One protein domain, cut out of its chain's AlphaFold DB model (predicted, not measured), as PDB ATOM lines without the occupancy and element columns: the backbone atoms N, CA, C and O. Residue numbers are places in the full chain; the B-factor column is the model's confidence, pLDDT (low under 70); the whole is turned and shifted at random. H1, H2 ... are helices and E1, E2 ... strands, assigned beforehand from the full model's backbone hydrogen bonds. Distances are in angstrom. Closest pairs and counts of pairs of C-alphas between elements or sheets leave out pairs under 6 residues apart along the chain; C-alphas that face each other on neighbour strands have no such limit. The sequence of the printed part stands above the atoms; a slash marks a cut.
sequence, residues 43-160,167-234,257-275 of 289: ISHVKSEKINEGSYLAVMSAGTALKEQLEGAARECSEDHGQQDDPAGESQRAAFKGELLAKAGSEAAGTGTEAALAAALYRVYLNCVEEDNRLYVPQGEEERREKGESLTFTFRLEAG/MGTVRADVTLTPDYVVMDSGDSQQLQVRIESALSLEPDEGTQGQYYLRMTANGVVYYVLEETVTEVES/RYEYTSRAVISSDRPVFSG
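This is residues 43 to 160, 167 to 234 and 257 to 275 of the 289 residues of an uncharacterized protein of Clostridium sp. AF18-27 (UniProt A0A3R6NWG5). This is a long rod built on one twisted sheet of seven strands, with the helical hairpin of H2 and H3 packed on one face and the long helix H1 on the opposite face. The longest strand, E5, runs along the rod; the sheet curls round H3 near the middle and round residues 55 to 72 of H1 toward one end, while the small helix H4 only grazes it at E3. The printed part has 205 residues, with four named helices and seven named strands in the order H1 E1 H2 H3 H4 E2 E3 E4 E5 E6 E7, and its class is mixed, helices and strands. The sheet is branched at E5, and its neighbour pairs are antiparallel. The whole is loose, with a radius of gyration of the C-alphas of 21.3 A and spans of 91 by 36 by 24 A.

Begin in the sheet with E5, residues 212 to 232: find C-alpha 212 at (-4.828, -36.460, 5.974) and follow the strand 62.8 A to C-alpha 232 at (-14.080, -53.675, 65.628). Beside it look for E4, residues 188 to 201 and 41.7 A long, and E6, residues 257 to 268 and 36.2 A long. E3 is residues 170 to 185, 42.3 A long; E1 is residues 75 to 84, 27.7 A; E2 is residues 149 to 155, 19.8 A; E7 is residues 272 to 274, 6.7 A. For the longest helix, H1, residues 43 to 72, start at C-alpha 43 at (11.730, -36.694, -14.050) and go 43.3 A to C-alpha 72. H2 is residues 90 to 106, 24.5 A long; H3 is residues 113 to 127, 21.2 A; H4 is residues 141 to 147, 9.9 A.

Look first at E5, which has E4 on one side and both E6 and E7 on the other side. The pairing is staggered: E5 pairs with E4 over residues 212 to 224, with E7 over 214 to 216 and with E6 over 219 to 230. Find N 193 and O 219 of E4 and E5 at 2.8 A, N 224 and O 263 of E5 and E6 at 2.8 A, and N 214 and O 274 of E5 and E7 at 2.9 A. E3, E4 and E5 form a meander, each strand the antiparallel neighbour of the one before; between E3 and E4, N 175 and O 196 are within hydrogen-bond range at 2.7 A. The edge strand E2 is the neighbour of E3, with N 151 and O 174 at 2.8 A, and the edge strand E1 that of E6, with N 79 and O 262 at 2.9 A. H2 and H3 lie on the same face and form a helical hairpin: they touch at a shallow tilt of 16 degrees, opposite ways, with C-alphas 105 and 119 closest at 5.5 A. H2 lies over E1 and E6, slantwise to the strands, at a height over the sheet of 9.2 A. H1, on the opposite face, touches H3 with residues 69 to 72 alone; the C-alphas of Gln 69 and Glu 114 are closest, 5.1 A apart. H4 and H3 are close but not clearly touching, with C-alphas 147 and 127 closest at 5.2 A. In H1, H2, H3 and H4 every O i to N i+4 pair is within hydrogen-bond range.

The two C-alphas farthest apart are those of Ile 43 and Ser 234, 91.3 A. Residues 161 to 166 are not printed, with 8.6 A between C-alphas 160 and 167; residues 235 to 256 are not printed either, with 12.1 A between C-alphas 234 and 257. Of the links printed whole, that from H3 to H4, residues 128 to 140, is long. The mean pLDDT of the printed part is 72.3, and 62 residues are under 70, among them 43 to 56, 104 to 112, 202 to 213 and 266 to 275.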
ATOM      1  N   ILE A  43      10.957 -36.808 -15.297       45.03
ATOM      2  CA  ILE A  43      11.730 -36.694 -14.050       45.03
ATOM      3  C   ILE A  43      10.941 -35.939 -12.975       45.03
ATOM      4  O   ILE A  43      10.986 -36.333 -11.809       45.03
ATOM      5  N   SER A  44      10.203 -34.884 -13.341       41.19
ATOM      6  CA  SER A  44       9.347 -34.184 -12.377       41.19
ATOM      7  C   SER A  44       8.179 -35.060 -11.918       41.19
ATOM      8  O   SER A  44       7.879 -35.065 -10.725       41.19
ATOM      9  N   HIS A  45       7.588 -35.859 -12.814       44.22
ATOM     10  CA  HIS A  45       6.505 -36.786 -12.479       44.22
ATOM     11  C   HIS A  45       6.962 -37.892 -11.516       44.22
ATOM     12  O   HIS A  45       6.359 -38.079 -10.466       44.22
ATOM     13  N   VAL A  46       8.085 -38.559 -11.803       44.38
ATOM     14  CA  VAL A  46       8.625 -39.640 -10.955       44.38
ATOM     15  C   VAL A  46       9.097 -39.120  -9.592       44.38
ATOM     16  O   VAL A  46       8.953 -39.801  -8.578       44.38
ATOM     17  N   LYS A  47       9.648 -37.900  -9.534       44.81
ATOM     18  CA  LYS A  47      10.029 -37.264  -8.265       44.81
ATOM     19  C   LYS A  47       8.797 -36.879  -7.440       44.81
ATOM     20  O   LYS A  47       8.805 -37.078  -6.232       44.81
ATOM     21  N   SER A  48       7.745 -36.375  -8.090       46.56
ATOM     22  CA  SER A  48       6.461 -36.075  -7.450       46.56
ATOM     23  C   SER A  48       5.811 -37.337  -6.886       46.56
ATOM     24  O   SER A  48       5.398 -37.331  -5.736       46.56
ATOM     25  N   GLU A  49       5.773 -38.426  -7.654       50.62
ATOM     26  CA  GLU A  49       5.157 -39.703  -7.270       50.62
ATOM     27  C   GLU A  49       5.870 -40.356  -6.071       50.62
ATOM     28  O   GLU A  49       5.216 -40.744  -5.106       50.62
ATOM     29  N   LYS A  50       7.211 -40.354  -6.050       49.81
ATOM     30  CA  LYS A  50       7.999 -40.855  -4.907       49.81
ATOM     31  C   LYS A  50       7.875 -40.000  -3.643       49.81
ATOM     32  O   LYS A  50       7.853 -40.541  -2.542       49.81
ATOM     33  N   ILE A  51       7.801 -38.672  -3.779       51.88
ATOM     34  CA  ILE A  51       7.551 -37.773  -2.637       51.88
ATOM     35  C   ILE A  51       6.137 -38.003  -2.086       51.88
ATOM     36  O   ILE A  51       5.941 -37.968  -0.872       51.88
ATOM     37  N   ASN A  52       5.173 -38.292  -2.963       59.03
ATOM     38  CA  ASN A  52       3.796 -38.620  -2.604       59.03
ATOM     39  C   ASN A  52       3.731 -39.928  -1.797       59.03
ATOM     40  O   ASN A  52       3.175 -39.963  -0.703       59.03
ATOM     41  N   GLU A  53       4.377 -40.983  -2.296       61.38
ATOM     42  CA  GLU A  53       4.430 -42.291  -1.639       61.38
ATOM     43  C   GLU A  53       5.154 -42.233  -0.282       61.38
ATOM     44  O   GLU A  53       4.637 -42.739   0.714       61.38
ATOM     45  N   GLY A  54       6.291 -41.533  -0.198       62.34
ATOM     46  CA  GLY A  54       6.999 -41.324   1.071       62.34
ATOM     47  C   GLY A  54       6.165 -40.547   2.094       62.34
ATOM     48  O   GLY A  54       6.119 -40.909   3.267       62.34
ATOM     49  N   SER A  55       5.430 -39.529   1.642       65.50
ATOM     50  CA  SER A  55       4.523 -38.738   2.484       65.50
ATOM     51  C   SER A  55       3.342 -39.558   3.016       65.50
ATOM     52  O   SER A  55       2.945 -39.411   4.172       65.50
ATOM     53  N   TYR A  56       2.795 -40.456   2.196       66.31
ATOM     54  CA  TYR A  56       1.752 -41.386   2.621       66.31
ATOM     55  C   TYR A  56       2.260 -42.368   3.685       66.31
ATOM     56  O   TYR A  56       1.636 -42.528   4.736       66.31
ATOM     57  N   LEU A  57       3.414 -42.997   3.437       70.94
ATOM     58  CA  LEU A  57       4.027 -43.957   4.358       70.94
ATOM     59  C   LEU A  57       4.407 -43.304   5.694       70.94
ATOM     60  O   LEU A  57       4.194 -43.908   6.744       70.94
ATOM     61  N   ALA A  58       4.877 -42.055   5.664       71.69
ATOM     62  CA  ALA A  58       5.145 -41.239   6.844       71.69
ATOM     63  C   ALA A  58       3.916 -41.100   7.755       71.69
ATOM     64  O   ALA A  58       3.966 -41.423   8.943       71.69
ATOM     65  N   VAL A  59       2.791 -40.653   7.187       73.88
ATOM     66  CA  VAL A  59       1.545 -40.438   7.937       73.88
ATOM     67  C   VAL A  59       0.957 -41.760   8.436       73.88
ATOM     68  O   VAL A  59       0.476 -41.826   9.565       73.88
ATOM     69  N   MET A  60       1.033 -42.829   7.640       75.50
ATOM     70  CA  MET A  60       0.585 -44.163   8.054       75.50
ATOM     71  C   MET A  60       1.436 -44.747   9.188       75.50
ATOM     72  O   MET A  60       0.887 -45.340  10.119       75.50
ATOM     73  N   SER A  61       2.756 -44.562   9.137       74.12
ATOM     74  CA  SER A  61       3.677 -44.986  10.197       74.12
ATOM     75  C   SER A  61       3.394 -44.236  11.501       74.12
ATOM     76  O   SER A  61       3.169 -44.861  12.537       74.12
ATOM     77  N   ALA A  62       3.268 -42.905  11.437       74.81
ATOM     78  CA  ALA A  62       2.891 -42.083  12.589       74.81
ATOM     79  C   ALA A  62       1.505 -42.456  13.145       74.81
ATOM     80  O   ALA A  62       1.319 -42.529  14.358       74.81
ATOM     81  N   GLY A  63       0.541 -42.752  12.268       73.56
ATOM     82  CA  GLY A  63      -0.779 -43.242  12.664       73.56
ATOM     83  C   GLY A  63      -0.702 -44.580  13.394       73.56
ATOM     84  O   GLY A  63      -1.352 -44.755  14.421       73.56
ATOM     85  N   THR A  64       0.127 -45.504  12.909       74.81
ATOM     86  CA  THR A  64       0.339 -46.818  13.538       74.81
ATOM     87  C   THR A  64       1.007 -46.680  14.905       74.81
ATOM     88  O   THR A  64       0.540 -47.289  15.862       74.81
ATOM     89  N   ALA A  65       2.014 -45.811  15.033       77.00
ATOM     90  CA  ALA A  65       2.649 -45.517  16.316       77.00
ATOM     91  C   ALA A  65       1.659 -44.903  17.324       77.00
ATOM     92  O   ALA A  65       1.613 -45.315  18.480       77.00
ATOM     93  N   LEU A  66       0.819 -43.956  16.888       75.88
ATOM     94  CA  LEU A  66      -0.219 -43.371  17.743       75.88
ATOM     95  C   LEU A  66      -1.269 -44.411  18.159       75.88
ATOM     96  O   LEU A  66      -1.740 -44.393  19.294       75.88
ATOM     97  N   LYS A  67      -1.624 -45.334  17.261       73.62
ATOM     98  CA  LYS A  67      -2.512 -46.456  17.574       73.62
ATOM     99  C   LYS A  67      -1.926 -47.345  18.673       73.62
ATOM    100  O   LYS A  67      -2.637 -47.650  19.623       73.62
ATOM    101  N   GLU A  68      -0.665 -47.754  18.548       73.19
ATOM    102  CA  GLU A  68       0.012 -48.582  19.557       73.19
ATOM    103  C   GLU A  68       0.067 -47.873  20.915       73.19
ATOM    104  O   GLU A  68      -0.155 -48.495  21.948       73.19
ATOM    105  N   GLN A  69       0.279 -46.555  20.916       78.38
ATOM    106  CA  GLN A  69       0.289 -45.746  22.137       78.38
ATOM    107  C   GLN A  69      -1.096 -45.590  22.766       78.38
ATOM    108  O   GLN A  69      -1.196 -45.534  23.986       78.38
ATOM    109  N   LEU A  70      -2.167 -45.527  21.970       74.31
ATOM    110  CA  LEU A  70      -3.531 -45.570  22.500       74.31
ATOM    111  C   LEU A  70      -3.837 -46.929  23.127       74.31
ATOM    112  O   LEU A  70      -4.342 -46.959  24.241       74.31
ATOM    113  N   GLU A  71      -3.490 -48.029  22.449       72.38
ATOM    114  CA  GLU A  71      -3.659 -49.383  22.994       72.38
ATOM    115  C   GLU A  71      -2.827 -49.587  24.276       72.38
ATOM    116  O   GLU A  71      -3.297 -50.237  25.209       72.38
ATOM    117  N   GLY A  72      -1.629 -48.996  24.345       70.25
ATOM    118  CA  GLY A  72      -0.778 -48.982  25.537       70.25
ATOM    119  C   GLY A  72      -1.311 -48.108  26.673       70.25
ATOM    120  O   GLY A  72      -1.130 -48.453  27.832       70.25
ATOM    121  N   ALA A  73      -2.048 -47.033  26.371       71.94
ATOM    122  CA  ALA A  73      -2.578 -46.107  27.378       71.94
ATOM    123  C   ALA A  73      -3.656 -46.728  28.284       71.94
ATOM    124  O   ALA A  73      -4.088 -46.093  29.254       71.94
ATOM    125  N   ALA A  74      -4.097 -47.955  27.980       70.88
ATOM    126  CA  ALA A  74      -4.909 -48.751  28.880       70.88
ATOM    127  C   ALA A  74      -4.129 -49.026  30.175       70.88
ATOM    128  O   ALA A  74      -3.127 -49.740  30.185       70.88
ATOM    129  N   ARG A  75      -4.599 -48.450  31.283       73.81
ATOM    130  CA  ARG A  75      -3.909 -48.517  32.574       73.81
ATOM    131  C   ARG A  75      -4.878 -48.638  33.728       73.81
ATOM    132  O   ARG A  75      -6.006 -48.154  33.657       73.81
ATOM    133  N   GLU A  76      -4.377 -49.208  34.811       76.56
ATOM    134  CA  GLU A  76      -5.030 -49.249  36.108       76.56
ATOM    135  C   GLU A  76      -4.193 -48.461  37.117       76.56
ATOM    136  O   GLU A  76      -2.987 -48.678  37.233       76.56
ATOM    137  N   CYS A  77      -4.838 -47.541  37.830       70.75
ATOM    138  CA  CYS A  77      -4.247 -46.775  38.918       70.75
ATOM    139  C   CYS A  77      -5.093 -46.988  40.174       70.75
ATOM    140  O   CYS A  77      -6.325 -46.960  40.106       70.75
ATOM    141  N   SER A  78      -4.440 -47.159  41.316       79.69
ATOM    142  CA  SER A  78      -5.103 -47.280  42.611       79.69
ATOM    143  C   SER A  78      -4.364 -46.467  43.662       79.69
ATOM    144  O   SER A  78      -3.136 -46.526  43.712       79.69
ATOM    145  N   GLU A  79      -5.103 -45.765  44.511       80.75
ATOM    146  CA  GLU A  79      -4.567 -45.052  45.672       80.75
ATOM    147  C   GLU A  79      -5.321 -45.489  46.930       80.75
ATOM    148  O   GLU A  79      -6.556 -45.529  46.946       80.75
ATOM    149  N   ASP A  80      -4.552 -45.843  47.957       83.19
ATOM    150  CA  ASP A  80      -5.039 -46.215  49.285       83.19
ATOM    151  C   ASP A  80      -5.108 -44.956  50.158       83.19
ATOM    152  O   ASP A  80      -4.099 -44.274  50.357       83.19
ATOM    153  N   HIS A  81      -6.303 -44.649  50.661       82.38
ATOM    154  CA  HIS A  81      -6.576 -43.472  51.496       82.38
ATOM    155  C   HIS A  81      -6.531 -43.798  52.992       82.38
ATOM    156  O   HIS A  81      -6.689 -42.908  53.829       82.38
ATOM    157  N   GLY A  82      -6.282 -45.062  53.340       81.19
ATOM    158  CA  GLY A  82      -6.169 -45.533  54.709       81.19
ATOM    159  C   GLY A  82      -7.512 -45.698  55.419       81.19
ATOM    160  O   GLY A  82      -8.564 -45.899  54.806       81.19
ATOM    161  N   GLN A  83      -7.441 -45.661  56.750       81.25
ATOM    162  CA  GLN A  83      -8.556 -45.957  57.648       81.25
ATOM    163  C   GLN A  83      -9.236 -44.679  58.146       81.25
ATOM    164  O   GLN A  83      -8.563 -43.708  58.501       81.25
ATOM    165  N   GLN A  84     -10.566 -44.703  58.213       76.00
ATOM    166  CA  GLN A  84     -11.396 -43.643  58.787       76.00
ATOM    167  C   GLN A  84     -12.450 -44.234  59.735       76.00
ATOM    168  O   GLN A  84     -12.885 -45.374  59.559       76.00
ATOM    169  N   ASP A  85     -12.853 -43.449  60.735       76.56
ATOM    170  CA  ASP A  85     -13.848 -43.853  61.743       76.56
ATOM    171  C   ASP A  85     -15.294 -43.626  61.259       76.56
ATOM    172  O   ASP A  85     -16.221 -44.288  61.716       76.56
ATOM    173  N   ASP A  86     -15.486 -42.729  60.287       77.31
ATOM    174  CA  ASP A  86     -16.781 -42.380  59.700       77.31
ATOM    175  C   ASP A  86     -16.770 -42.548  58.172       77.31
ATOM    176  O   ASP A  86     -15.710 -42.402  57.549       77.31
ATOM    177  N   PRO A  87     -17.950 -42.750  57.546       71.56
ATOM    178  CA  PRO A  87     -18.060 -42.812  56.105       71.56
ATOM    179  C   PRO A  87     -17.560 -41.552  55.393       71.56
ATOM    180  O   PRO A  87     -17.942 -40.436  55.759       71.56
ATOM    181  N   ALA A  88     -16.791 -41.712  54.313       71.81
ATOM    182  CA  ALA A  88     -16.284 -40.580  53.543       71.81
ATOM    183  C   ALA A  88     -17.433 -39.730  52.963       71.81
ATOM    184  O   ALA A  88     -18.227 -40.205  52.143       71.81
ATOM    185  N   GLY A  89     -17.493 -38.451  53.341       76.00
ATOM    186  CA  GLY A  89     -18.460 -37.480  52.820       76.00
ATOM    187  C   GLY A  89     -18.134 -36.997  51.399       76.00
ATOM    188  O   GLY A  89     -17.046 -37.225  50.876       76.00
ATOM    189  N   GLU A  90     -19.059 -36.266  50.770       71.81
ATOM    190  CA  GLU A  90     -18.949 -35.773  49.381       71.81
ATOM    191  C   GLU A  90     -17.627 -35.038  49.098       71.81
ATOM    192  O   GLU A  90     -16.905 -35.370  48.157       71.81
ATOM    193  N   SER A  91     -17.238 -34.109  49.976       76.31
ATOM    194  CA  SER A  91     -15.990 -33.352  49.828       76.31
ATOM    195  C   SER A  91     -14.727 -34.209  49.997       76.31
ATOM    196  O   SER A  91     -13.718 -33.938  49.350       76.31
ATOM    197  N   GLN A  92     -14.763 -35.252  50.835       77.81
ATOM    198  CA  GLN A  92     -13.634 -36.178  51.015       77.81
ATOM    199  C   GLN A  92     -13.485 -37.093  49.797       77.81
ATOM    200  O   GLN A  92     -12.386 -37.249  49.275       77.81
ATOM    201  N   ARG A  93     -14.602 -37.604  49.261       74.00
ATOM    202  CA  ARG A  93     -14.620 -38.370  48.004       74.00
ATOM    203  C   ARG A  93     -14.068 -37.540  46.840       74.00
ATOM    204  O   ARG A  93     -13.315 -38.058  46.017       74.00
ATOM    205  N   ALA A  94     -14.397 -36.248  46.788       74.19
ATOM    206  CA  ALA A  94     -13.822 -35.307  45.827       74.19
ATOM    207  C   ALA A  94     -12.301 -35.128  46.007       74.19
ATOM    208  O   ALA A  94     -11.564 -35.111  45.019       74.19
ATOM    209  N   ALA A  95     -11.813 -35.059  47.250       78.00
ATOM    210  CA  ALA A  95     -10.381 -34.976  47.544       78.00
ATOM    211  C   ALA A  95      -9.623 -36.245  47.113       78.00
ATOM    212  O   ALA A  95      -8.646 -36.141  46.372       78.00
ATOM    213  N   PHE A  96     -10.131 -37.437  47.452       79.94
ATOM    214  CA  PHE A  96      -9.544 -38.725  47.050       79.94
ATOM    215  C   PHE A  96      -9.417 -38.871  45.525       79.94
ATOM    216  O   PHE A  96      -8.451 -39.442  45.014       79.94
ATOM    217  N   LYS A  97     -10.371 -38.315  44.764       74.81
ATOM    218  CA  LYS A  97     -10.284 -38.226  43.294       74.81
ATOM    219  C   LYS A  97      -9.177 -37.289  42.831       74.81
ATOM    220  O   LYS A  97      -8.453 -37.620  41.893       74.81
ATOM    221  N   GLY A  98      -9.064 -36.118  43.457       74.88
ATOM    222  CA  GLY A  98      -8.030 -35.134  43.144       74.88
ATOM    223  C   GLY A  98      -6.620 -35.677  43.382       74.88
ATOM    224  O   GLY A  98      -5.726 -35.442  42.570       74.88
ATOM    225  N   GLU A  99      -6.430 -36.459  44.442       80.88
ATOM    226  CA  GLU A  99      -5.153 -37.110  44.750       80.88
ATOM    227  C   GLU A  99      -4.801 -38.203  43.735       80.88
ATOM    228  O   GLU A  99      -3.697 -38.195  43.185       80.88
ATOM    229  N   LEU A 100      -5.763 -39.063  43.377       76.50
ATOM    230  CA  LEU A 100      -5.582 -40.058  42.313       76.50
ATOM    231  C   LEU A 100      -5.232 -39.394  40.966       76.50
ATOM    232  O   LEU A 100      -4.379 -39.889  40.228       76.50
ATOM    233  N   LEU A 101      -5.831 -38.236  40.653       71.19
ATOM    234  CA  LEU A 101      -5.481 -37.446  39.467       71.19
ATOM    235  C   LEU A 101      -4.049 -36.915  39.543       71.19
ATOM    236  O   LEU A 101      -3.307 -37.001  38.561       71.19
ATOM    237  N   ALA A 102      -3.665 -36.348  40.686       76.25
ATOM    238  CA  ALA A 102      -2.323 -35.822  40.886       76.25
ATOM    239  C   ALA A 102      -1.282 -36.932  40.705       76.25
ATOM    240  O   ALA A 102      -0.286 -36.723  40.009       76.25
ATOM    241  N   LYS A 103      -1.553 -38.137  41.224       77.56
ATOM    242  CA  LYS A 103      -0.724 -39.317  40.984       77.56
ATOM    243  C   LYS A 103      -0.643 -39.664  39.501       77.56
ATOM    244  O   LYS A 103       0.454 -39.652  38.939       77.56
ATOM    245  N   ALA A 104      -1.791 -39.908  38.870       67.81
ATOM    246  CA  ALA A 104      -1.889 -40.346  37.480       67.81
ATOM    247  C   ALA A 104      -1.293 -39.328  36.489       67.81
ATOM    248  O   ALA A 104      -0.823 -39.710  35.411       67.81
ATOM    249  N   GLY A 105      -1.323 -38.039  36.844       65.88
ATOM    250  CA  GLY A 105      -0.686 -36.938  36.128       65.88
ATOM    251  C   GLY A 105       0.807 -36.782  36.434       65.88
ATOM    252  O   GLY A 105       1.567 -36.447  35.529       65.88
ATOM    253  N   SER A 106       1.258 -37.056  37.663       69.06
ATOM    254  CA  SER A 106       2.686 -37.038  38.019       69.06
ATOM    255  C   SER A 106       3.462 -38.156  37.324       69.06
ATOM    256  O   SER A 106       4.558 -37.921  36.828       69.06
ATOM    257  N   GLU A 107       2.859 -39.340  37.185       64.69
ATOM    258  CA  GLU A 107       3.417 -40.447  36.401       64.69
ATOM    259  C   GLU A 107       3.503 -40.100  34.907       64.69
ATOM    260  O   GLU A 107       4.366 -40.610  34.192       64.69
ATOM    261  N   ALA A 108       2.642 -39.185  34.446       59.75
ATOM    262  CA  ALA A 108       2.671 -38.635  33.096       59.75
ATOM    263  C   ALA A 108       3.671 -37.479  32.915       59.75
ATOM    264  O   ALA A 108       4.017 -37.122  31.786       59.75
ATOM    265  N   ALA A 109       4.150 -36.867  34.000       51.06
ATOM    266  CA  ALA A 109       5.053 -35.726  33.936       51.06
ATOM    267  C   ALA A 109       6.469 -36.185  33.544       51.06
ATOM    268  O   ALA A 109       7.246 -36.657  34.368       51.06
ATOM    269  N   GLY A 110       6.811 -36.020  32.264       53.34
ATOM    270  CA  GLY A 110       8.126 -36.375  31.713       53.34
ATOM    271  C   GLY A 110       8.195 -37.749  31.040       53.34
ATOM    272  O   GLY A 110       9.278 -38.164  30.630       53.34
ATOM    273  N   THR A 111       7.063 -38.437  30.894       58.22
ATOM    274  CA  THR A 111       6.940 -39.721  30.191       58.22
ATOM    275  C   THR A 111       6.243 -39.536  28.833       58.22
ATOM    276  O   THR A 111       5.750 -38.454  28.512       58.22
ATOM    277  N   GLY A 112       6.318 -40.553  27.968       69.25
ATOM    278  CA  GLY A 112       5.916 -40.477  26.559       69.25
ATOM    279  C   GLY A 112       4.430 -40.175  26.308       69.25
ATOM    280  O   GLY A 112       3.610 -40.060  27.213       69.25
ATOM    281  N   THR A 113       4.078 -40.083  25.028       74.00
ATOM    282  CA  THR A 113       2.726 -39.855  24.478       74.00
ATOM    283  C   THR A 113       1.602 -40.672  25.131       74.00
ATOM    284  O   THR A 113       0.510 -40.146  25.329       74.00
ATOM    285  N   GLU A 114       1.867 -41.924  25.506       76.19
ATOM    286  CA  GLU A 114       0.928 -42.815  26.204       76.19
ATOM    287  C   GLU A 114       0.416 -42.218  27.524       76.19
ATOM    288  O   GLU A 114      -0.791 -42.127  27.759       76.19
ATOM    289  N   ALA A 115       1.324 -41.732  28.369       75.88
ATOM    290  CA  ALA A 115       0.956 -41.194  29.670       75.88
ATOM    291  C   ALA A 115       0.217 -39.851  29.543       75.88
ATOM    292  O   ALA A 115      -0.701 -39.566  30.315       75.88
ATOM    293  N   ALA A 116       0.555 -39.053  28.522       79.81
ATOM    294  CA  ALA A 116      -0.176 -37.833  28.186       79.81
ATOM    295  C   ALA A 116      -1.624 -38.127  27.748       79.81
ATOM    296  O   ALA A 116      -2.551 -37.456  28.210       79.81
ATOM    297  N   LEU A 117      -1.833 -39.151  26.911       79.19
ATOM    298  CA  LEU A 117      -3.165 -39.618  26.504       79.19
ATOM    299  C   LEU A 117      -3.972 -40.111  27.706       79.19
ATOM    300  O   LEU A 117      -5.126 -39.724  27.894       79.19
ATOM    301  N   ALA A 118      -3.344 -40.917  28.557       76.50
ATOM    302  CA  ALA A 118      -3.980 -41.460  29.741       76.50
ATOM    303  C   ALA A 118      -4.353 -40.359  30.755       76.50
ATOM    304  O   ALA A 118      -5.396 -40.437  31.403       76.50
ATOM    305  N   ALA A 119      -3.534 -39.312  30.901       78.19
ATOM    306  CA  ALA A 119      -3.858 -38.156  31.740       78.19
ATOM    307  C   ALA A 119      -5.021 -37.330  31.163       78.19
ATOM    308  O   ALA A 119      -5.889 -36.895  31.918       78.19
ATOM    309  N   ALA A 120      -5.070 -37.141  29.842       83.50
ATOM    310  CA  ALA A 120      -6.167 -36.434  29.182       83.50
ATOM    311  C   ALA A 120      -7.507 -37.173  29.302       83.50
ATOM    312  O   ALA A 120      -8.511 -36.547  29.627       83.50
ATOM    313  N   LEU A 121      -7.524 -38.500  29.118       81.31
ATOM    314  CA  LEU A 121      -8.727 -39.323  29.308       81.31
ATOM    315  C   LEU A 121      -9.329 -39.138  30.711       81.31
ATOM    316  O   LEU A 121     -10.539 -38.957  30.847       81.31
ATOM    317  N   TYR A 122      -8.484 -39.098  31.743       77.56
ATOM    318  CA  TYR A 122      -8.926 -38.831  33.113       77.56
ATOM    319  C   TYR A 122      -9.441 -37.408  33.335       77.56
ATOM    320  O   TYR A 122     -10.411 -37.228  34.067       77.56
ATOM    321  N   ARG A 123      -8.837 -36.389  32.713       83.25
ATOM    322  CA  ARG A 123      -9.347 -35.010  32.813       83.25
ATOM    323  C   ARG A 123     -10.732 -34.879  32.198       83.25
ATOM    324  O   ARG A 123     -11.609 -34.305  32.831       83.25
ATOM    325  N   VAL A 124     -10.951 -35.477  31.023       86.38
ATOM    326  CA  VAL A 124     -12.277 -35.505  30.384       86.38
ATOM    327  C   VAL A 124     -13.315 -36.144  31.306       86.38
ATOM    328  O   VAL A 124     -14.421 -35.623  31.437       86.38
ATOM    329  N   TYR A 125     -12.950 -37.237  31.987       82.50
ATOM    330  CA  TYR A 125     -13.806 -37.847  33.003       82.50
ATOM    331  C   TYR A 125     -14.164 -36.863  34.119       82.50
ATOM    332  O   TYR A 125     -15.343 -36.643  34.380       82.50
ATOM    333  N   LEU A 126     -13.169 -36.229  34.742       78.94
ATOM    334  CA  LEU A 126     -13.397 -35.323  35.870       78.94
ATOM    335  C   LEU A 126     -14.159 -34.055  35.489       78.94
ATOM    336  O   LEU A 126     -14.990 -33.610  36.267       78.94
ATOM    337  N   ASN A 127     -13.959 -33.523  34.284       85.50
ATOM    338  CA  ASN A 127     -14.757 -32.406  33.771       85.50
ATOM    339  C   ASN A 127     -16.253 -32.762  33.666       85.50
ATOM    340  O   ASN A 127     -17.124 -31.886  33.659       85.50
ATOM    341  N   CYS A 128     -16.565 -34.056  33.561       86.44
ATOM    342  CA  CYS A 128     -17.929 -34.566  33.555       86.44
ATOM    343  C   CYS A 128     -18.454 -34.906  34.955       86.44
ATOM    344  O   CYS A 128     -19.645 -35.160  35.063       86.44
ATOM    345  N   VAL A 129     -17.633 -34.908  36.006       80.62
ATOM    346  CA  VAL A 129     -18.093 -35.156  37.380       80.62
ATOM    347  C   VAL A 129     -18.555 -33.840  38.006       80.62
ATOM    348  O   VAL A 129     -17.795 -32.875  38.046       80.62
ATOM    349  N   GLU A 130     -19.795 -33.797  38.485       80.75
ATOM    350  CA  GLU A 130     -20.349 -32.645  39.208       80.75
ATOM    351  C   GLU A 130     -20.026 -32.693  40.712       80.75
ATOM    352  O   GLU A 130     -19.414 -33.646  41.201       80.75
ATOM    353  N   GLU A 131     -20.408 -31.644  41.449       70.00
ATOM    354  CA  GLU A 131     -20.151 -31.513  42.894       70.00
ATOM    355  C   GLU A 131     -20.679 -32.726  43.676       70.00
ATOM    356  O   GLU A 131     -19.935 -33.304  44.470       70.00
ATOM    357  N   ASP A 132     -21.878 -33.208  43.318       68.94
ATOM    358  CA  ASP A 132     -22.556 -34.361  43.930       68.94
ATOM    359  C   ASP A 132     -21.952 -35.722  43.549       68.94
ATOM    360  O   ASP A 132     -22.539 -36.776  43.811       68.94
ATOM    361  N   ASN A 133     -20.766 -35.705  42.939       70.88
ATOM    362  CA  ASN A 133     -20.032 -36.872  42.504       70.88
ATOM    363  C   ASN A 133     -20.749 -37.687  41.408       70.88
ATOM    364  O   ASN A 133     -20.448 -38.867  41.238       70.88
ATOM    365  N   ARG A 134     -21.674 -37.096  40.643       77.25
ATOM    366  CA  ARG A 134     -22.307 -37.771  39.500       77.25
ATOM    367  C   ARG A 134     -21.706 -37.364  38.167       77.25
ATOM    368  O   ARG A 134     -21.338 -36.210  37.951       77.25
ATOM    369  N   LEU A 135     -21.646 -38.318  37.242       83.75
ATOM    370  CA  LEU A 135     -21.290 -38.061  35.855       83.75
ATOM    371  C   LEU A 135     -22.438 -37.368  35.118       83.75
ATOM    372  O   LEU A 135     -23.479 -37.960  34.834       83.75
ATOM    373  N   TYR A 136     -22.184 -36.137  34.699       86.38
ATOM    374  CA  TYR A 136     -23.010 -35.394  33.767       86.38
ATOM    375  C   TYR A 136     -22.277 -35.161  32.444       86.38
ATOM    376  O   TYR A 136     -21.292 -34.415  32.351       86.38
ATOM    377  N   VAL A 137     -22.816 -35.782  31.391       86.69
ATOM    378  CA  VAL A 137     -22.379 -35.571  30.011       86.69
ATOM    379  C   VAL A 137     -23.377 -34.656  29.300       86.69
ATOM    380  O   VAL A 137     -24.529 -35.057  29.099       86.69
ATOM    381  N   PRO A 138     -22.954 -33.458  28.862       86.44
ATOM    382  CA  PRO A 138     -23.807 -32.546  28.117       86.44
ATOM    383  C   PRO A 138     -24.365 -33.178  26.843       86.44
ATOM    384  O   PRO A 138     -23.709 -34.003  26.208       86.44
ATOM    385  N   GLN A 139     -25.555 -32.764  26.407       83.62
ATOM    386  CA  GLN A 139     -26.083 -33.179  25.098       83.62
ATOM    387  C   GLN A 139     -25.661 -32.248  23.953       83.62
ATOM    388  O   GLN A 139     -25.666 -32.665  22.797       83.62
ATOM    389  N   GLY A 140     -25.275 -31.006  24.260       85.88
ATOM    390  CA  GLY A 140     -24.790 -30.044  23.271       85.88
ATOM    391  C   GLY A 140     -23.334 -30.299  22.874       85.88
ATOM    392  O   GLY A 140     -22.489 -30.544  23.730       85.88
ATOM    393  N   GLU A 141     -23.018 -30.200  21.579       83.25
ATOM    394  CA  GLU A 141     -21.643 -30.393  21.088       83.25
ATOM    395  C   GLU A 141     -20.657 -29.342  21.615       83.25
ATOM    396  O   GLU A 141     -19.498 -29.671  21.856       83.25
ATOM    397  N   GLU A 142     -21.089 -28.090  21.787       85.62
ATOM    398  CA  GLU A 142     -20.222 -27.014  22.288       85.62
ATOM    399  C   GLU A 142     -19.779 -27.290  23.726       85.62
ATOM    400  O   GLU A 142     -18.586 -27.331  24.007       85.62
ATOM    401  N   GLU A 143     -20.727 -27.608  24.602       84.19
ATOM    402  CA  GLU A 143     -20.456 -27.920  26.005       84.19
ATOM    403  C   GLU A 143     -19.651 -29.227  26.157       84.19
ATOM    404  O   GLU A 143     -18.761 -29.332  27.000       84.19
ATOM    405  N   ARG A 144     -19.871 -30.222  25.280       84.56
ATOM    406  CA  ARG A 144     -19.008 -31.418  25.218       84.56
ATOM    407  C   ARG A 144     -17.567 -31.082  24.856       84.56
ATOM    408  O   ARG A 144     -16.661 -31.732  25.366       84.56
ATOM    409  N   ARG A 145     -17.337 -30.108  23.970       84.25
ATOM    410  CA  ARG A 145     -15.976 -29.666  23.629       84.25
ATOM    411  C   ARG A 145     -15.315 -28.936  24.788       84.25
ATOM    412  O   ARG A 145     -14.125 -29.138  24.985       84.25
ATOM    413  N   GLU A 146     -16.067 -28.151  25.556       86.94
ATOM    414  CA  GLU A 146     -15.557 -27.490  26.765       86.94
ATOM    415  C   GLU A 146     -15.136 -28.496  27.842       86.94
ATOM    416  O   GLU A 146     -14.121 -28.296  28.502       86.94
ATOM    417  N   LYS A 147     -15.878 -29.600  27.981       86.12
ATOM    418  CA  LYS A 147     -15.515 -30.707  28.882       86.12
ATOM    419  C   LYS A 147     -14.491 -31.687  28.289       86.12
ATOM    420  O   LYS A 147     -13.983 -32.545  29.011       86.12
ATOM    421  N   GLY A 148     -14.212 -31.590  26.991       86.50
ATOM    422  CA  GLY A 148     -13.233 -32.405  26.274       86.50
ATOM    423  C   GLY A 148     -11.793 -31.914  26.449       86.50
ATOM    424  O   GLY A 148     -11.535 -30.908  27.097       86.50
ATOM    425  N   GLU A 149     -10.849 -32.616  25.825       86.62
ATOM    426  CA  GLU A 149      -9.426 -32.258  25.814       86.62
ATOM    427  C   GLU A 149      -8.892 -32.304  24.373       86.62
ATOM    428  O   GLU A 149      -9.341 -33.106  23.550       86.62
ATOM    429  N   SER A 150      -7.916 -31.457  24.040       86.25
ATOM    430  CA  SER A 150      -7.186 -31.529  22.769       86.25
ATOM    431  C   SER A 150      -5.682 -31.559  23.010       86.25
ATOM    432  O   SER A 150      -5.151 -30.783  23.801       86.25
ATOM    433  N   LEU A 151      -4.999 -32.455  22.308       81.38
ATOM    434  CA  LEU A 151      -3.568 -32.701  22.407       81.38
ATOM    435  C   LEU A 151      -2.938 -32.611  21.020       81.38
ATOM    436  O   LEU A 151      -3.517 -33.072  20.039       81.38
ATOM    437  N   THR A 152      -1.724 -32.077  20.944       84.19
ATOM    438  CA  THR A 152      -0.927 -32.082  19.715       84.19
ATOM    439  C   THR A 152       0.364 -32.843  19.964       84.19
ATOM    440  O   THR A 152       1.112 -32.529  20.891       84.19
ATOM    441  N   PHE A 153       0.638 -33.821  19.108       80.81
ATOM    442  CA  PHE A 153       1.869 -34.596  19.113       80.81
ATOM    443  C   PHE A 153       2.638 -34.397  17.816       80.81
ATOM    444  O   PHE A 153       2.065 -34.192  16.744       80.81
ATOM    445  N   THR A 154       3.958 -34.489  17.920       81.25
ATOM    446  CA  THR A 154       4.870 -34.299  16.799       81.25
ATOM    447  C   THR A 154       5.764 -35.522  16.687       81.25
ATOM    448  O   THR A 154       6.534 -35.821  17.598       81.25
ATOM    449  N   PHE A 155       5.675 -36.217  15.559       76.06
ATOM    450  CA  PHE A 155       6.486 -37.386  15.249       76.06
ATOM    451  C   PHE A 155       7.556 -36.985  14.240       76.06
ATOM    452  O   PHE A 155       7.255 -36.548  13.126       76.06
ATOM    453  N   ARG A 156       8.823 -37.122  14.638       71.75
ATOM    454  CA  ARG A 156       9.952 -37.001  13.714       71.75
ATOM    455  C   ARG A 156      10.263 -38.376  13.154       71.75
ATOM    456  O   ARG A 156      10.508 -39.306  13.916       71.75
ATOM    457  N   LEU A 157      10.240 -38.484  11.835       64.62
ATOM    458  CA  LEU A 157      10.654 -39.688  11.132       64.62
ATOM    459  C   LEU A 157      12.151 -39.577  10.853       64.62
ATOM    460  O   LEU A 157      12.613 -38.558  10.338       64.62
ATOM    461  N   GLU A 158      12.916 -40.595  11.230       58.59
ATOM    462  CA  GLU A 158      14.332 -40.656  10.880       58.59
ATOM    463  C   GLU A 158      14.470 -40.875   9.367       58.59
ATOM    464  O   GLU A 158      13.698 -41.621   8.761       58.59
ATOM    465  N   ALA A 159      15.422 -40.181   8.739       55.25
ATOM    466  CA  ALA A 159      15.724 -40.398   7.330       55.25
ATOM    467  C   ALA A 159      16.277 -41.819   7.138       55.25
ATOM    468  O   ALA A 159      17.098 -42.272   7.938       55.25
ATOM    469  N   GLY A 160      15.850 -42.495   6.068       54.19
ATOM    470  CA  GLY A 160      16.554 -43.677   5.572       54.19
ATOM    471  C   GLY A 160      17.985 -43.330   5.148       54.19
ATOM    472  O   GLY A 160      18.340 -42.152   5.073       54.19
ATOM    473  N   MET A 167      12.240 -37.296   5.513       61.94
ATOM    474  CA  MET A 167      10.782 -37.239   5.601       61.94
ATOM    475  C   MET A 167      10.377 -36.099   6.541       61.94
ATOM    476  O   MET A 167      10.993 -35.895   7.587       61.94
ATOM    477  N   GLY A 168       9.355 -35.341   6.142       66.31
ATOM    478  CA  GLY A 168       8.856 -34.209   6.917       66.31
ATOM    479  C   GLY A 168       8.297 -34.628   8.278       66.31
ATOM    480  O   GLY A 168       7.904 -35.776   8.496       66.31
ATOM    481  N   THR A 169       8.244 -33.673   9.202       75.12
ATOM    482  CA  THR A 169       7.644 -33.862  10.524       75.12
ATOM    483  C   THR A 169       6.143 -34.134  10.392       75.12
ATOM    484  O   THR A 169       5.428 -33.382   9.726       75.12
ATOM    485  N   VAL A 170       5.641 -35.185  11.048       77.38
ATOM    486  CA  VAL A 170       4.202 -35.479  11.094       77.38
ATOM    487  C   VAL A 170       3.610 -34.899  12.372       77.38
ATOM    488  O   VAL A 170       4.042 -35.218  13.479       77.38
ATOM    489  N   ARG A 171       2.587 -34.067  12.216       81.88
ATOM    490  CA  ARG A 171       1.763 -33.543  13.301       81.88
ATOM    491  C   ARG A 171       0.514 -34.405  13.457       81.88
ATOM    492  O   ARG A 171      -0.153 -34.704  12.468       81.88
ATOM    493  N   ALA A 172       0.189 -34.779  14.689       80.50
ATOM    494  CA  ALA A 172      -1.065 -35.428  15.042       80.50
ATOM    495  C   ALA A 172      -1.828 -34.568  16.049       80.50
ATOM    496  O   ALA A 172      -1.369 -34.376  17.175       80.50
ATOM    497  N   ASP A 173      -2.992 -34.069  15.653       81.19
ATOM    498  CA  ASP A 173      -3.924 -33.396  16.551       81.19
ATOM    499  C   ASP A 173      -4.967 -34.416  17.019       81.19
ATOM    500  O   ASP A 173      -5.676 -35.003  16.204       81.19
ATOM    501  N   VAL A 174      -5.026 -34.664  18.325       81.44
ATOM    502  CA  VAL A 174      -5.923 -35.624  18.974       81.44
ATOM    503  C   VAL A 174      -6.950 -34.860  19.799       81.44
ATOM    504  O   VAL A 174      -6.596 -34.062  20.660       81.44
ATOM    505  N   THR A 175      -8.225 -35.129  19.569       85.75
ATOM    506  CA  THR A 175      -9.356 -34.548  20.286       85.75
ATOM    507  C   THR A 175     -10.095 -35.652  21.033       85.75
ATOM    508  O   THR A 175     -10.523 -36.643  20.443       85.75
ATOM    509  N   LEU A 176     -10.245 -35.477  22.342       85.56
ATOM    510  CA  LEU A 176     -10.953 -36.375  23.240       85.56
ATOM    511  C   LEU A 176     -12.237 -35.685  23.692       85.56
ATOM    512  O   LEU A 176     -12.199 -34.571  24.206       85.56
ATOM    513  N   THR A 177     -13.379 -36.338  23.504       88.62
ATOM    514  CA  THR A 177     -14.695 -35.765  23.817       88.62
ATOM    515  C   THR A 177     -15.532 -36.741  24.629       88.62
ATOM    516  O   THR A 177     -15.584 -37.918  24.276       88.62
ATOM    517  N   PRO A 178     -16.201 -36.293  25.702       89.38
ATOM    518  CA  PRO A 178     -17.139 -37.147  26.416       89.38
ATOM    519  C   PRO A 178     -18.341 -37.451  25.511       89.38
ATOM    520  O   PRO A 178     -18.835 -36.562  24.812       89.38
ATOM    521  N   ASP A 179     -18.803 -38.704  25.498       86.56
ATOM    522  CA  ASP A 179     -19.900 -39.132  24.621       86.56
ATOM    523  C   ASP A 179     -21.179 -39.456  25.405       86.56
ATOM    524  O   ASP A 179     -22.200 -38.783  25.234       86.56
ATOM    525  N   TYR A 180     -21.127 -40.454  26.290       83.25
ATOM    526  CA  TYR A 180     -22.249 -40.842  27.150       83.25
ATOM    527  C   TYR A 180     -21.784 -41.636  28.377       83.25
ATOM    528  O   TYR A 180     -20.681 -42.182  28.407       83.25
ATOM    529  N   VAL A 181     -22.645 -41.704  29.393       85.06
ATOM    530  CA  VAL A 181     -22.429 -42.522  30.595       85.06
ATOM    531  C   VAL A 181     -22.821 -43.966  30.294       85.06
ATOM    532  O   VAL A 181     -23.934 -44.228  29.840       85.06
ATOM    533  N   VAL A 182     -21.898 -44.899  30.520       79.88
ATOM    534  CA  VAL A 182     -22.099 -46.339  30.278       79.88
ATOM    535  C   VAL A 182     -22.773 -46.996  31.481       79.88
ATOM    536  O   VAL A 182     -23.650 -47.844  31.320       79.88
ATOM    537  N   MET A 183     -22.377 -46.592  32.689       78.38
ATOM    538  CA  MET A 183     -22.917 -47.095  33.948       78.38
ATOM    539  C   MET A 183     -22.899 -45.982  34.992       78.38
ATOM    540  O   MET A 183     -21.909 -45.262  35.106       78.38
ATOM    541  N   ASP A 184     -23.994 -45.881  35.739       71.81
ATOM    542  CA  ASP A 184     -24.163 -44.973  36.870       71.81
ATOM    543  C   ASP A 184     -24.806 -45.757  38.019       71.81
ATOM    544  O   ASP A 184     -26.027 -45.827  38.170       71.81
ATOM    545  N   SER A 185     -23.966 -46.478  38.755       61.84
ATOM    546  CA  SER A 185     -24.332 -47.122  40.017       61.84
ATOM    547  C   SER A 185     -23.550 -46.413  41.113       61.84
ATOM    548  O   SER A 185     -22.392 -46.100  40.877       61.84
ATOM    549  N   GLY A 186     -24.153 -46.121  42.270       61.16
ATOM    550  CA  GLY A 186     -23.605 -45.182  43.268       61.16
ATOM    551  C   GLY A 186     -22.084 -45.235  43.485       61.16
ATOM    552  O   GLY A 186     -21.443 -44.185  43.511       61.16
ATOM    553  N   ASP A 187     -21.506 -46.437  43.530       58.53
ATOM    554  CA  ASP A 187     -20.078 -46.647  43.800       58.53
ATOM    555  C   ASP A 187     -19.224 -46.899  42.538       58.53
ATOM    556  O   ASP A 187     -17.995 -46.869  42.600       58.53
ATOM    557  N   SER A 188     -19.846 -47.116  41.370       65.38
ATOM    558  CA  SER A 188     -19.171 -47.354  40.087       65.38
ATOM    559  C   SER A 188     -19.806 -46.561  38.947       65.38
ATOM    560  O   SER A 188     -20.953 -46.797  38.544       65.38
ATOM    561  N   GLN A 189     -19.010 -45.646  38.396       77.06
ATOM    562  CA  GLN A 189     -19.392 -44.764  37.302       77.06
ATOM    563  C   GLN A 189     -18.439 -44.933  36.118       77.06
ATOM    564  O   GLN A 189     -17.217 -45.002  36.280       77.06
ATOM    565  N   GLN A 190     -19.010 -45.023  34.917       82.62
ATOM    566  CA  GLN A 190     -18.270 -45.283  33.684       82.62
ATOM    567  C   GLN A 190     -18.618 -44.259  32.611       82.62
ATOM    568  O   GLN A 190     -19.784 -44.103  32.243       82.62
ATOM    569  N   LEU A 191     -17.594 -43.614  32.055       84.06
ATOM    570  CA  LEU A 191     -17.732 -42.648  30.973       84.06
ATOM    571  C   LEU A 191     -17.159 -43.206  29.672       84.06
ATOM    572  O   LEU A 191     -15.994 -43.604  29.615       84.06
ATOM    573  N   GLN A 192     -17.956 -43.141  28.608       86.06
ATOM    574  CA  GLN A 192     -17.467 -43.308  27.248       86.06
ATOM    575  C   GLN A 192     -16.858 -41.989  26.755       86.06
ATOM    576  O   GLN A 192     -17.515 -40.947  26.750       86.06
ATOM    577  N   VAL A 193     -15.619 -42.053  26.276       84.00
ATOM    578  CA  VAL A 193     -14.896 -40.952  25.638       84.00
ATOM    579  C   VAL A 193     -14.643 -41.305  24.176       84.00
ATOM    580  O   VAL A 193     -14.101 -42.361  23.863       84.00
ATOM    581  N   ARG A 194     -15.014 -40.414  23.264       85.38
ATOM    582  CA  ARG A 194     -14.682 -40.509  21.844       85.38
ATOM    583  C   ARG A 194     -13.339 -39.843  21.586       85.38
ATOM    584  O   ARG A 194     -13.141 -38.686  21.955       85.38
ATOM    585  N   ILE A 195     -12.445 -40.563  20.923       81.44
ATOM    586  CA  ILE A 195     -11.096 -40.120  20.579       81.44
ATOM    587  C   ILE A 195     -11.026 -39.986  19.062       81.44
ATOM    588  O   ILE A 195     -11.218 -40.959  18.332       81.44
ATOM    589  N   GLU A 196     -10.731 -38.790  18.576       82.12
ATOM    590  CA  GLU A 196     -10.524 -38.522  17.158       82.12
ATOM    591  C   GLU A 196      -9.127 -37.955  16.958       82.12
ATOM    592  O   GLU A 196      -8.728 -37.049  17.678       82.12
ATOM    593  N   SER A 197      -8.373 -38.452  15.982       78.00
ATOM    594  CA  SER A 197      -7.088 -37.855  15.629       78.00
ATOM    595  C   SER A 197      -7.012 -37.509  14.156       78.00
ATOM    596  O   SER A 197      -7.432 -38.289  13.303       78.00
ATOM    597  N   ALA A 198      -6.413 -36.365  13.863       77.31
ATOM    598  CA  ALA A 198      -6.068 -35.898  12.535       77.31
ATOM    599  C   ALA A 198      -4.544 -35.863  12.403       77.31
ATOM    600  O   ALA A 198      -3.879 -35.139  13.140       77.31
ATOM    601  N   LEU A 199      -3.991 -36.645  11.475       77.50
ATOM    602  CA  LEU A 199      -2.561 -36.635  11.177       77.50
ATOM    603  C   LEU A 199      -2.298 -35.935   9.849       77.50
ATOM    604  O   LEU A 199      -2.959 -36.227   8.848       77.50
ATOM    605  N   SER A 200      -1.304 -35.053   9.846       74.75
ATOM    606  CA  SER A 200      -0.874 -34.285   8.680       74.75
ATOM    607  C   SER A 200       0.627 -34.025   8.711       74.75
ATOM    608  O   SER A 200       1.212 -33.871   9.780       74.75
ATOM    609  N   LEU A 201       1.251 -33.914   7.542       75.56
ATOM    610  CA  LEU A 201       2.626 -33.421   7.438       75.56
ATOM    611  C   LEU A 201       2.662 -31.913   7.701       75.56
ATOM    612  O   LEU A 201       1.821 -31.177   7.176       75.56
ATOM    613  N   GLU A 202       3.632 -31.452   8.490       66.50
ATOM    614  CA  GLU A 202       3.921 -30.023   8.561       66.50
ATOM    615  C   GLU A 202       4.405 -29.543   7.184       66.50
ATOM    616  O   GLU A 202       5.210 -30.226   6.545       66.50
ATOM    617  N   PRO A 203       3.886 -28.410   6.679       55.88
ATOM    618  CA  PRO A 203       4.256 -27.926   5.360       55.88
ATOM    619  C   PRO A 203       5.720 -27.480   5.370       55.88
ATOM    620  O   PRO A 203       6.051 -26.459   5.970       55.88
ATOM    621  N   ASP A 204       6.582 -28.218   4.675       51.94
ATOM    622  CA  ASP A 204       7.884 -27.703   4.252       51.94
ATOM    623  C   ASP A 204       7.696 -26.817   3.009       51.94
ATOM    624  O   ASP A 204       6.701 -26.952   2.286       51.94
ATOM    625  N   GLU A 205       8.640 -25.903   2.744       43.72
ATOM    626  CA  GLU A 205       8.634 -25.003   1.576       43.72
ATOM    627  C   GLU A 205       8.639 -25.796   0.244       43.72
ATOM    628  O   GLU A 205       9.663 -25.961  -0.415       43.72
ATOM    629  N   GLY A 206       7.486 -26.326  -0.171       45.09
ATOM    630  CA  GLY A 206       7.322 -27.090  -1.411       45.09
ATOM    631  C   GLY A 206       6.350 -28.271  -1.354       45.09
ATOM    632  O   GLY A 206       5.957 -28.759  -2.413       45.09
ATOM    633  N   THR A 207       5.914 -28.720  -0.173       47.94
ATOM    634  CA  THR A 207       4.938 -29.814  -0.024       47.94
ATOM    635  C   THR A 207       3.589 -29.247   0.408       47.94
ATOM    636  O   THR A 207       3.348 -28.943   1.572       47.94
ATOM    637  N   GLN A 208       2.673 -29.078  -0.551       40.44
ATOM    638  CA  GLN A 208       1.274 -28.826  -0.207       40.44
ATOM    639  C   GLN A 208       0.738 -30.039   0.563       40.44
ATOM    640  O   GLN A 208       0.801 -31.161   0.065       40.44
ATOM    641  N   GLY A 209       0.229 -29.798   1.775       49.62
ATOM    642  CA  GLY A 209      -0.323 -30.800   2.687       49.62
ATOM    643  C   GLY A 209      -1.475 -31.603   2.081       49.62
ATOM    644  O   GLY A 209      -2.640 -31.244   2.229       49.62
ATOM    645  N   GLN A 210      -1.144 -32.698   1.396       53.19
ATOM    646  CA  GLN A 210      -2.113 -33.565   0.715       53.19
ATOM    647  C   GLN A 210      -2.451 -34.852   1.477       53.19
ATOM    648  O   GLN A 210      -3.316 -35.605   1.033       53.19
ATOM    649  N   TYR A 211      -1.819 -35.103   2.626       57.41
ATOM    650  CA  TYR A 211      -2.043 -36.319   3.404       57.41
ATOM    651  C   TYR A 211      -2.753 -36.020   4.711       57.41
ATOM    652  O   TYR A 211      -2.215 -35.343   5.583       57.41
ATOM    653  N   TYR A 212      -3.970 -36.548   4.807       61.53
ATOM    654  CA  TYR A 212      -4.828 -36.460   5.974       61.53
ATOM    655  C   TYR A 212      -5.300 -37.863   6.340       61.53
ATOM    656  O   TYR A 212      -6.006 -38.515   5.563       61.53
ATOM    657  N   LEU A 213      -4.901 -38.329   7.519       66.56
ATOM    658  CA  LEU A 213      -5.391 -39.574   8.099       66.56
ATOM    659  C   LEU A 213      -6.247 -39.231   9.312       66.56
ATOM    660  O   LEU A 213      -5.778 -38.549  10.223       66.56
ATOM    661  N   ARG A 214      -7.493 -39.713   9.326       70.81
ATOM    662  CA  ARG A 214      -8.363 -39.619  10.494       70.81
ATOM    663  C   ARG A 214      -8.414 -40.965  11.194       70.81
ATOM    664  O   ARG A 214      -8.758 -41.972  10.575       70.81
ATOM    665  N   MET A 215      -8.110 -40.981  12.481       71.44
ATOM    666  CA  MET A 215      -8.283 -42.152  13.329       71.44
ATOM    667  C   MET A 215      -9.416 -41.885  14.312       71.44
ATOM    668  O   MET A 215      -9.509 -40.791  14.863       71.44
ATOM    669  N   THR A 216     -10.273 -42.874  14.529       70.94
ATOM    670  CA  THR A 216     -11.313 -42.813  15.559       70.94
ATOM    671  C   THR A 216     -11.174 -44.004  16.488       70.94
ATOM    672  O   THR A 216     -11.054 -45.136  16.018       70.94
ATOM    673  N   ALA A 217     -11.205 -43.752  17.788       70.25
ATOM    674  CA  ALA A 217     -11.193 -44.762  18.830       70.25
ATOM    675  C   ALA A 217     -12.163 -44.376  19.947       70.25
ATOM    676  O   ALA A 217     -12.640 -43.244  20.029       70.25
ATOM    677  N   ASN A 218     -12.434 -45.338  20.812       72.69
ATOM    678  CA  ASN A 218     -13.287 -45.175  21.972       72.69
ATOM    679  C   ASN A 218     -12.453 -45.476  23.214       72.69
ATOM    680  O   ASN A 218     -11.745 -46.477  23.249       72.69
ATOM    681  N   GLY A 219     -12.524 -44.614  24.217       72.69
ATOM    682  CA  GLY A 219     -12.016 -44.863  25.557       72.69
ATOM    683  C   GLY A 219     -13.178 -45.099  26.514       72.69
ATOM    684  O   GLY A 219     -14.204 -44.432  26.404       72.69
ATOM    685  N   VAL A 220     -13.025 -46.027  27.447       76.69
ATOM    686  CA  VAL A 220     -13.900 -46.166  28.611       76.69
ATOM    687  C   VAL A 220     -13.056 -45.880  29.838       76.69
ATOM    688  O   VAL A 220     -12.030 -46.525  30.054       76.69
ATOM    689  N   VAL A 221     -13.486 -44.900  30.624       76.31
ATOM    690  CA  VAL A 221     -12.865 -44.570  31.905       76.31
ATOM    691  C   VAL A 221     -13.841 -44.973  32.995       76.31
ATOM    692  O   VAL A 221     -14.979 -44.496  33.000       76.31
ATOM    693  N   TYR A 222     -13.406 -45.847  33.900       72.31
ATOM    694  CA  TYR A 222     -14.168 -46.181  35.096       72.31
ATOM    695  C   TYR A 222     -13.405 -45.806  36.354       72.31
ATOM    696  O   TYR A 222     -12.195 -46.009  36.448       72.31
ATOM    697  N   TYR A 223     -14.137 -45.269  37.321       69.12
ATOM    698  CA  TYR A 223     -13.644 -44.952  38.652       69.12
ATOM    699  C   TYR A 223     -14.562 -45.622  39.670       69.12
ATOM    700  O   TYR A 223     -15.789 -45.513  39.574       69.12
ATOM    701  N   VAL A 224     -13.959 -46.309  40.630       68.62
ATOM    702  CA  VAL A 224     -14.642 -46.941  41.756       68.62
ATOM    703  C   VAL A 224     -13.978 -46.456  43.033       68.62
ATOM    704  O   VAL A 224     -12.750 -46.413  43.128       68.62
ATOM    705  N   LEU A 225     -14.802 -46.075  44.004       66.94
ATOM    706  CA  LEU A 225     -14.361 -45.900  45.378       66.94
ATOM    707  C   LEU A 225     -14.777 -47.159  46.139       66.94
ATOM    708  O   LEU A 225     -15.965 -47.405  46.322       66.94
ATOM    709  N   GLU A 226     -13.803 -47.982  46.507       71.38
ATOM    710  CA  GLU A 226     -14.026 -49.190  47.292       71.38
ATOM    711  C   GLU A 226     -14.019 -48.806  48.775       71.38
ATOM    712  O   GLU A 226     -13.036 -48.264  49.281       71.38
ATOM    713  N   GLU A 227     -15.141 -49.062  49.447       70.88
ATOM    714  CA  GLU A 227     -15.339 -48.856  50.882       70.88
ATOM    715  C   GLU A 227     -15.491 -50.222  51.555       70.88
ATOM    716  O   GLU A 227     -16.443 -50.958  51.279       70.88
ATOM    717  N   THR A 228     -14.547 -50.571  52.429       74.38
ATOM    718  CA  THR A 228     -14.607 -51.810  53.212       74.38
ATOM    719  C   THR A 228     -14.908 -51.475  54.663       74.38
ATOM    720  O   THR A 228     -14.183 -50.702  55.282       74.38
ATOM    721  N   VAL A 229     -15.973 -52.063  55.210       79.25
ATOM    722  CA  VAL A 229     -16.390 -51.848  56.601       79.25
ATOM    723  C   VAL A 229     -15.966 -53.041  57.444       79.25
ATOM    724  O   VAL A 229     -16.319 -54.182  57.139       79.25
ATOM    725  N   THR A 230     -15.230 -52.774  58.516       77.62
ATOM    726  CA  THR A 230     -14.858 -53.766  59.528       77.62
ATOM    727  C   THR A 230     -15.481 -53.391  60.862       77.62
ATOM    728  O   THR A 230     -15.360 -52.257  61.320       77.62
ATOM    729  N   GLU A 231     -16.189 -54.338  61.472       76.00
ATOM    730  CA  GLU A 231     -16.653 -54.208  62.851       76.00
ATOM    731  C   GLU A 231     -15.459 -54.472  63.771       76.00
ATOM    732  O   GLU A 231     -14.794 -55.507  63.658       76.00
ATOM    733  N   VAL A 232     -15.137 -53.513  64.634       71.69
ATOM    734  CA  VAL A 232     -14.080 -53.675  65.628       71.69
ATOM    735  C   VAL A 232     -14.697 -54.426  66.802       71.69
ATOM    736  O   VAL A 232     -15.518 -53.873  67.533       71.69
ATOM    737  N   GLU A 233     -14.321 -55.698  66.985       59.00
ATOM    738  CA  GLU A 233     -14.667 -56.425  68.210       59.00
ATOM    739  C   GLU A 233     -14.100 -55.643  69.398       59.00
ATOM    740  O   GLU A 233     -12.884 -55.482  69.545       59.00
ATOM    741  N   SER A 234     -14.998 -55.121  70.231       54.28
ATOM    742  CA  SER A 234     -14.642 -54.520  71.510       54.28
ATOM    743  C   SER A 234     -13.967 -55.622  72.318       54.28
ATOM    744  O   SER A 234     -14.581 -56.652  72.578       54.28
ATOM    745  N   ARG A 257     -14.889 -49.447  61.517       75.62
ATOM    746  CA  ARG A 257     -13.729 -48.893  60.833       75.62
ATOM    747  C   ARG A 257     -13.871 -49.072  59.331       75.62
ATOM    748  O   ARG A 257     -14.150 -50.176  58.855       75.62
ATOM    749  N   TYR A 258     -13.645 -47.985  58.609       77.25
ATOM    750  CA  TYR A 258     -13.791 -47.904  57.164       77.25
ATOM    751  C   TYR A 258     -12.415 -47.829  56.505       77.25
ATOM    752  O   TYR A 258     -11.581 -47.013  56.893       77.25
ATOM    753  N   GLU A 259     -12.176 -48.670  55.507       76.62
ATOM    754  CA  GLU A 259     -10.998 -48.612  54.638       76.62
ATOM    755  C   GLU A 259     -11.408 -48.130  53.249       76.62
ATOM    756  O   GLU A 259     -12.355 -48.664  52.660       76.62
ATOM    757  N   TYR A 260     -10.684 -47.135  52.728       75.38
ATOM    758  CA  TYR A 260     -10.988 -46.511  51.442       75.38
ATOM    759  C   TYR A 260      -9.861 -46.691  50.441       75.38
ATOM    760  O   TYR A 260      -8.745 -46.218  50.635       75.38
ATOM    761  N   THR A 261     -10.189 -47.292  49.304       73.00
ATOM    762  CA  THR A 261      -9.301 -47.346  48.141       73.00
ATOM    763  C   THR A 261     -10.013 -46.731  46.947       73.00
ATOM    764  O   THR A 261     -11.162 -47.059  46.658       73.00
ATOM    765  N   SER A 262      -9.346 -45.835  46.224       70.62
ATOM    766  CA  SER A 262      -9.839 -45.393  44.923       70.62
ATOM    767  C   SER A 262      -9.128 -46.168  43.829       70.62
ATOM    768  O   SER A 262      -7.902 -46.259  43.803       70.62
ATOM    769  N   ARG A 263      -9.905 -46.748  42.917       74.38
ATOM    770  CA  ARG A 263      -9.400 -47.526  41.792       74.38
ATOM    771  C   ARG A 263      -9.965 -46.961  40.515       74.38
ATOM    772  O   ARG A 263     -11.168 -46.733  40.393       74.38
ATOM    773  N   ALA A 264      -9.099 -46.768  39.538       66.19
ATOM    774  CA  ALA A 264      -9.529 -46.288  38.253       66.19
ATOM    775  C   ALA A 264      -8.817 -47.007  37.122       66.19
ATOM    776  O   ALA A 264      -7.621 -47.300  37.184       66.19
ATOM    777  N   VAL A 265      -9.577 -47.289  36.073       70.06
ATOM    778  CA  VAL A 265      -9.084 -48.027  34.923       70.06
ATOM    779  C   VAL A 265      -9.527 -47.345  33.653       70.06
ATOM    780  O   VAL A 265     -10.688 -46.971  33.464       70.06
ATOM    781  N   ILE A 266      -8.551 -47.214  32.771       69.56
ATOM    782  CA  ILE A 266      -8.730 -46.760  31.411       69.56
ATOM    783  C   ILE A 266      -8.662 -47.986  30.517       69.56
ATOM    784  O   ILE A 266      -7.682 -48.728  30.539       69.56
ATOM    785  N   SER A 267      -9.678 -48.153  29.684       69.12
ATOM    786  CA  SER A 267      -9.640 -49.056  28.545       69.12
ATOM    787  C   SER A 267      -9.793 -48.246  27.268       69.12
ATOM    788  O   SER A 267     -10.547 -47.275  27.234       69.12
ATOM    789  N   SER A 268      -9.119 -48.654  26.200       67.00
ATOM    790  CA  SER A 268      -9.332 -48.102  24.864       67.00
ATOM    791  C   SER A 268      -9.620 -49.219  23.873       67.00
ATOM    792  O   SER A 268      -8.919 -50.232  23.849       67.00
ATOM    793  N   ASP A 269     -10.616 -49.014  23.023       66.69
ATOM    794  CA  ASP A 269     -10.895 -49.892  21.900       66.69
ATOM    795  C   ASP A 269      -9.856 -49.717  20.792       66.69
ATOM    796  O   ASP A 269      -9.201 -48.681  20.660       66.69
ATOM    797  N   ARG A 270      -9.774 -50.731  19.924       65.75
ATOM    798  CA  ARG A 270      -8.905 -50.704  18.747       65.75
ATOM    799  C   ARG A 270      -9.276 -49.537  17.821       65.75
ATOM    800  O   ARG A 270     -10.395 -49.520  17.301       65.75
ATOM    801  N   PRO A 271      -8.339 -48.618  17.541       64.81
ATOM    802  CA  PRO A 271      -8.587 -47.502  16.642       64.81
ATOM    803  C   PRO A 271      -8.866 -47.943  15.201       64.81
ATOM    804  O   PRO A 271      -8.257 -48.888  14.687       64.81
ATOM    805  N   VAL A 272      -9.755 -47.212  14.527       65.88
ATOM    806  CA  VAL A 272     -10.110 -47.409  13.115       65.88
ATOM    807  C   VAL A 272      -9.586 -46.239  12.293       65.88
ATOM    808  O   VAL A 272      -9.862 -45.078  12.595       65.88
ATOM    809  N   PHE A 273      -8.844 -46.545  11.230       66.94
ATOM    810  CA  PHE A 273      -8.345 -45.548  10.289       66.94
ATOM    811  C   PHE A 273      -9.348 -45.285   9.169       66.94
ATOM    812  O   PHE A 273      -9.914 -46.207   8.583       66.94
ATOM    813  N   SER A 274      -9.510 -44.013   8.825       63.97
ATOM    814  CA  SER A 274     -10.259 -43.559   7.661       63.97
ATOM    815  C   SER A 274      -9.481 -42.452   6.946       63.97
ATOM    816  O   SER A 274      -8.960 -41.522   7.558       63.97
ATOM    817  N   GLY A 275      -9.367 -42.566   5.626       54.78
ATOM    818  CA  GLY A 275      -8.647 -41.608   4.792       54.78
ATOM    819  C   GLY A 275      -8.829 -41.939   3.316       54.78
ATOM    820  O   GLY A 275      -9.021 -43.100   2.956       54.78
TER     821      GLY A 275